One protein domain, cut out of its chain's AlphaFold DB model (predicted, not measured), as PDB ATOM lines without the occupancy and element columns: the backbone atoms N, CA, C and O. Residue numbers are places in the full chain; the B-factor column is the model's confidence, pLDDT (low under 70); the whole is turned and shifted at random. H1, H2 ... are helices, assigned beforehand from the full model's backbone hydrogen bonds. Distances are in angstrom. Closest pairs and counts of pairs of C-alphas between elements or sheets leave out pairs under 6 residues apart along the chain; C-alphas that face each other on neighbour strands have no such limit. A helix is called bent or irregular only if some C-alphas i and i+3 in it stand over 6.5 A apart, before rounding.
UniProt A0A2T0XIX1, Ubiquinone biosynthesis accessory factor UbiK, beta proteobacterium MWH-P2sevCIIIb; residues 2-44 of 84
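AT A GLANCE: This is residues 2 to 44 of the 84 residues of the protein "Ubiquinone biosynthesis accessory factor UbiK" of beta proteobacterium MWH-P2sevCIIIb (UniProt A0A2T0XIX1). Two straight helices of 18 residues each, H1 and H2, meet at a tight turn and open away from it as a V, with a short tail, residues 41 to 44, carrying on past the far end of H2. The V is flat and open: away from the corner the two arms stand free of each other. The printed part has 43 residues with two named helices, H1 then H2, and no named strand; the class is all helix. It is only just loose, close to extended, with a radius of gyration of the C-alphas of 13.4 A, and the C-alphas span 34 by 33 by 7 A.

IN THESE COORDINATES: Find C-alpha 3 at (5.686, 12.530, -17.462); from there H1, residues 3 to 20, runs 26.8 A to C-alpha 20 at (7.137, 33.550, -0.981). H1 is neither bent nor irregular, but only just: C-alphas 3 and 6 are 6.1 A apart. Past Ser 21 and Pro 22, look for H2, residues 23 to 40, which runs 25.7 A and ends at C-alpha 40 at (-15.825, 18.092, -7.101).

HOW THE PARTS SIT: Begin at H1 and look across to H2: the two are close but not clearly touching, with 2 pairs of C-alphas within 8 A. Their closest C-alphas, those of Val 18 and Val 26, are 6.6 A apart. The helices run opposite ways at a steep tilt of 45 degrees, and their centres are 17.2 A apart. In H2 every O i to N i+4 pair is within hydrogen-bond range; in H1 13 of 14 are.

THE WHOLE: The two C-alphas farthest apart are those of Lys 20 and Val 44, at 37.5 A. The printed part has no cut, and the link from H1 to H2 is tight. Residues 2 to 13, 19 to 24 and 28 to 44 stand free. In the B-factor column you will find a mean pLDDT of 79.9 for the printed part, with residues 2 to 3 and residue 21 under 70.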
ATOM      1  N   LYS A   2       7.700  11.995 -21.128       59.84
ATOM      2  CA  LYS A   2       7.264  13.398 -20.877       59.84
ATOM      3  C   LYS A   2       6.517  13.585 -19.543       59.84
ATOM      4  O   LYS A   2       6.069  14.681 -19.241       59.84
ATOM      5  N   SER A   3       6.406  12.521 -18.742       66.38
ATOM      6  CA  SER A   3       5.686  12.530 -17.462       66.38
ATOM      7  C   SER A   3       6.483  13.155 -16.311       66.38
ATOM      8  O   SER A   3       5.912  13.434 -15.272       66.38
ATOM      9  N   ASN A   4       7.787  13.391 -16.459       76.56
ATOM     10  CA  ASN A   4       8.598  13.901 -15.344       76.56
ATOM     11  C   ASN A   4       8.636  15.435 -15.323       76.56
ATOM     12  O   ASN A   4       8.585  16.039 -14.258       76.56
ATOM     13  N   ALA A   5       8.605  16.066 -16.502       82.25
ATOM     14  CA  ALA A   5       8.666  17.520 -16.641       82.25
ATOM     15  C   ALA A   5       7.477  18.236 -15.975       82.25
ATOM     16  O   ALA A   5       7.652  19.277 -15.354       82.25
ATOM     17  N   TRP A   6       6.268  17.667 -16.049       84.50
ATOM     18  CA  TRP A   6       5.086  18.235 -15.384       84.50
ATOM     19  C   TRP A   6       5.204  18.173 -13.850       84.50
ATOM     20  O   TRP A   6       4.845  19.134 -13.169       84.50
ATOM     21  N   PHE A   7       5.718  17.064 -13.308       86.69
ATOM     22  CA  PHE A   7       5.873  16.875 -11.866       86.69
ATOM     23  C   PHE A   7       6.961  17.792 -11.295       86.69
ATOM     24  O   PHE A   7       6.753  18.438 -10.271       86.69
ATOM     25  N   GLU A   8       8.085  17.926 -12.002       87.62
ATOM     26  CA  GLU A   8       9.161  18.859 -11.647       87.62
ATOM     27  C   GLU A   8       8.664  20.310 -11.626       87.62
ATOM     28  O   GLU A   8       8.959  21.065 -10.697       87.62
ATOM     29  N   GLN A   9       7.847  20.694 -12.608       82.75
ATOM     30  CA  GLN A   9       7.303  22.047 -12.707       82.75
ATOM     31  C   GLN A   9       6.246  22.326 -11.626       82.75
ATOM     32  O   GLN A   9       6.203  23.424 -11.068       82.75
ATOM     33  N   LEU A  10       5.447  21.321 -11.254       86.38
ATOM     34  CA  LEU A  10       4.554  21.384 -10.094       86.38
ATOM     35  C   LEU A  10       5.352  21.563  -8.795       86.38
ATOM     36  O   LEU A  10       5.040  22.451  -8.002       86.38
ATOM     37  N   GLN A  11       6.404  20.766  -8.599       85.25
ATOM     38  CA  GLN A  11       7.255  20.822  -7.411       85.25
ATOM     39  C   GLN A  11       7.937  22.188  -7.266       85.25
ATOM     40  O   GLN A  11       7.949  22.759  -6.173       85.25
ATOM     41  N   GLN A  12       8.460  22.746  -8.362       86.38
ATOM     42  CA  GLN A  12       9.060  24.081  -8.360       86.38
ATOM     43  C   GLN A  12       8.043  25.173  -8.019       86.38
ATOM     44  O   GLN A  12       8.336  26.053  -7.209       86.38
ATOM     45  N   ASN A  13       6.837  25.111  -8.587       80.88
ATOM     46  CA  ASN A  13       5.795  26.100  -8.323       80.88
ATOM     47  C   ASN A  13       5.298  26.043  -6.872       80.88
ATOM     48  O   ASN A  13       5.156  27.086  -6.239       80.88
ATOM     49  N   VAL A  14       5.098  24.842  -6.319       80.56
ATOM     50  CA  VAL A  14       4.695  24.654  -4.915       80.56
ATOM     51  C   VAL A  14       5.781  25.160  -3.964       80.56
ATOM     52  O   VAL A  14       5.482  25.933  -3.056       80.56
ATOM     53  N   SER A  15       7.047  24.804  -4.203       80.25
ATOM     54  CA  SER A  15       8.179  25.278  -3.395       80.25
ATOM     55  C   SER A  15       8.298  26.809  -3.410       80.25
ATOM     56  O   SER A  15       8.425  27.443  -2.363       80.25
ATOM     57  N   ASN A  16       8.151  27.427  -4.587       80.25
ATOM     58  CA  ASN A  16       8.189  28.881  -4.741       80.25
ATOM     59  C   ASN A  16       7.029  29.596  -4.034       80.25
ATOM     60  O   ASN A  16       7.225  30.693  -3.515       80.25
ATOM     61  N   LEU A  17       5.832  29.003  -4.006       76.44
ATOM     62  CA  LEU A  17       4.678  29.561  -3.295       76.44
ATOM     63  C   LEU A  17       4.858  29.499  -1.776       76.44
ATOM     64  O   LEU A  17       4.528  30.468  -1.094       76.44
ATOM     65  N   VAL A  18       5.427  28.403  -1.262       77.44
ATOM     66  CA  VAL A  18       5.747  28.235   0.165       77.44
ATOM     67  C   VAL A  18       6.861  29.189   0.599       77.44
ATOM     68  O   VAL A  18       6.770  29.787   1.664       77.44
ATOM     69  N   ALA A  19       7.883  29.390  -0.235       78.56
ATOM     70  CA  ALA A  19       8.987  30.302   0.062       78.56
ATOM     71  C   ALA A  19       8.596  31.792   0.009       78.56
ATOM     72  O   ALA A  19       9.253  32.617   0.642       78.56
ATOM     73  N   LYS A  20       7.558  32.154  -0.760       76.56
ATOM     74  CA  LYS A  20       7.137  33.550  -0.981       76.56
ATOM     75  C   LYS A  20       5.893  33.976  -0.199       76.56
ATOM     76  O   LYS A  20       5.567  35.160  -0.234       76.56
ATOM     77  N   SER A  21       5.204  33.058   0.479       69.56
ATOM     78  CA  SER A  21       3.941  33.354   1.169       69.56
ATOM     79  C   SER A  21       4.041  33.081   2.672       69.56
ATOM     80  O   SER A  21       4.672  32.100   3.066       69.56
ATOM     81  N   PRO A  22       3.389  33.891   3.525       80.19
ATOM     82  CA  PRO A  22       3.223  33.566   4.937       80.19
ATOM     83  C   PRO A  22       2.609  32.172   5.104       80.19
ATOM     84  O   PRO A  22       1.696  31.799   4.364       80.19
ATOM     85  N   ALA A  23       3.053  31.415   6.109       78.06
ATOM     86  CA  ALA A  23       2.544  30.064   6.375       78.06
ATOM     87  C   ALA A  23       1.002  30.015   6.492       78.06
ATOM     88  O   ALA A  23       0.379  29.055   6.044       78.06
ATOM     89  N   ALA A  24       0.389  31.085   7.012       77.25
ATOM     90  CA  ALA A  24      -1.062  31.225   7.130       77.25
ATOM     91  C   ALA A  24      -1.796  31.285   5.772       77.25
ATOM     92  O   ALA A  24      -2.881  30.716   5.633       77.25
ATOM     93  N   ASP A  25      -1.212  31.919   4.751       82.31
ATOM     94  CA  ASP A  25      -1.829  32.026   3.419       82.31
ATOM     95  C   ASP A  25      -1.733  30.706   2.648       82.31
ATOM     96  O   ASP A  25      -2.663  30.317   1.935       82.31
ATOM     97  N   VAL A  26      -0.633  29.971   2.843       83.19
ATOM     98  CA  VAL A  26      -0.473  28.611   2.312       83.19
ATOM     99  C   VAL A  26      -1.515  27.682   2.931       83.19
ATOM    100  O   VAL A  26      -2.217  26.986   2.199       83.19
ATOM    101  N   GLU A  27      -1.672  27.709   4.258       80.81
ATOM    102  CA  GLU A  27      -2.676  26.896   4.954       80.81
ATOM    103  C   GLU A  27      -4.094  27.193   4.442       80.81
ATOM    104  O   GLU A  27      -4.853  26.275   4.114       80.81
ATOM    105  N   ARG A  28      -4.441  28.479   4.303       85.12
ATOM    106  CA  ARG A  28      -5.744  28.916   3.790       85.12
ATOM    107  C   ARG A  28      -6.003  28.406   2.369       85.12
ATOM    108  O   ARG A  28      -7.091  27.891   2.101       85.12
ATOM    109  N   ASN A  29      -5.023  28.519   1.472       83.56
ATOM    110  CA  ASN A  29      -5.157  28.085   0.080       83.56
ATOM    111  C   ASN A  29      -5.245  26.559  -0.050       83.56
ATOM    112  O   ASN A  29      -6.067  26.061  -0.819       83.56
ATOM    113  N   VAL A  30      -4.467  25.808   0.735       85.06
ATOM    114  CA  VAL A  30      -4.546  24.338   0.772       85.06
ATOM    115  C   VAL A  30      -5.917  23.885   1.275       85.06
ATOM    116  O   VAL A  30      -6.541  23.026   0.652       85.06
ATOM    117  N   ARG A  31      -6.442  24.509   2.338       83.69
ATOM    118  CA  ARG A  31      -7.781  24.204   2.868       83.69
ATOM    119  C   ARG A  31      -8.883  24.499   1.845       83.69
ATOM    120  O   ARG A  31      -9.785  23.682   1.669       83.69
ATOM    121  N   ALA A  32      -8.795  25.624   1.136       85.81
ATOM    122  CA  ALA A  32      -9.737  25.977   0.072       85.81
ATOM    123  C   ALA A  32      -9.664  25.005  -1.119       85.81
ATOM    124  O   ALA A  32     -10.697  24.605  -1.657       85.81
ATOM    125  N   MET A  33      -8.457  24.576  -1.503       84.94
ATOM    126  CA  MET A  33      -8.254  23.594  -2.569       84.94
ATOM    127  C   MET A  33      -8.814  22.220  -2.187       84.94
ATOM    128  O   MET A  33      -9.503  21.610  -2.998       84.94
ATOM    129  N   MET A  34      -8.586  21.760  -0.952       82.88
ATOM    130  CA  MET A  34      -9.173  20.518  -0.438       82.88
ATOM    131  C   MET A  34     -10.700  20.594  -0.401       82.88
ATOM    132  O   MET A  34     -11.359  19.684  -0.892       82.88
ATOM    133  N   GLY A  35     -11.274  21.697   0.089       81.88
ATOM    134  CA  GLY A  35     -12.723  21.913   0.058       81.88
ATOM    135  C   GLY A  35     -13.296  21.889  -1.364       81.88
ATOM    136  O   GLY A  35     -14.309  21.243  -1.616       81.88
ATOM    137  N   SER A  36     -12.617  22.524  -2.327       81.44
ATOM    138  CA  SER A  36     -13.015  22.474  -3.740       81.44
ATOM    139  C   SER A  36     -12.865  21.076  -4.346       81.44
ATOM    140  O   SER A  36     -13.703  20.682  -5.152       81.44
ATOM    141  N   ALA A  37     -11.835  20.321  -3.963       78.88
ATOM    142  CA  ALA A  37     -11.630  18.949  -4.417       78.88
ATOM    143  C   ALA A  37     -12.715  18.007  -3.875       78.88
ATOM    144  O   ALA A  37     -13.264  17.229  -4.645       78.88
ATOM    145  N   PHE A  38     -13.086  18.127  -2.596       78.38
ATOM    146  CA  PHE A  38     -14.186  17.361  -2.006       78.38
ATOM    147  C   PHE A  38     -15.538  17.704  -2.640       78.38
ATOM    148  O   PHE A  38     -16.292  16.793  -2.950       78.38
ATOM    149  N   ASN A  39     -15.804  18.979  -2.939       76.38
ATOM    150  CA  ASN A  39     -17.023  19.389  -3.654       76.38
ATOM    151  C   ASN A  39     -17.074  18.923  -5.119       76.38
ATOM    152  O   ASN A  39     -18.147  18.903  -5.713       76.38
ATOM    153  N   LYS A  40     -15.922  18.614  -5.728       75.12
ATOM    154  CA  LYS A  40     -15.825  18.092  -7.101       75.12
ATOM    155  C   LYS A  40     -15.850  16.566  -7.166       75.12
ATOM    156  O   LYS A  40     -15.898  16.025  -8.266       75.12
ATOM    157  N   MET A  41     -15.762  15.881  -6.028       76.94
ATOM    158  CA  MET A  41     -15.988  14.444  -5.953       76.94
ATOM    159  C   MET A  41     -17.474  14.220  -5.677       76.94
ATOM    160  O   MET A  41     -18.036  14.882  -4.807       76.94
ATOM    161  N   ASP A  42     -18.104  13.286  -6.390       71.56
ATOM    162  CA  ASP A  42     -19.464  12.821  -6.092       71.56
ATOM    163  C   ASP A  42     -19.443  12.003  -4.790       71.56
ATOM    164  O   ASP A  42     -19.525  10.774  -4.778       71.56
ATOM    165  N   LEU A  43     -19.211  12.691  -3.672       77.75
ATOM    166  CA  LEU A  43     -19.095  12.084  -2.358       77.75
ATOM    167  C   LEU A  43     -20.472  11.602  -1.925       77.75
ATOM    168  O   LEU A  43     -21.348  12.389  -1.573       77.75
ATOM    169  N   VAL A  44     -20.642  10.286  -1.927       80.12
ATOM    170  CA  VAL A  44     -21.795   9.631  -1.315       80.12
ATOM    171  C   VAL A  44     -21.501   9.475   0.172       80.12
ATOM    172  O   VAL A  44     -20.414   9.027   0.555       80.12
TER     173      VAL A  44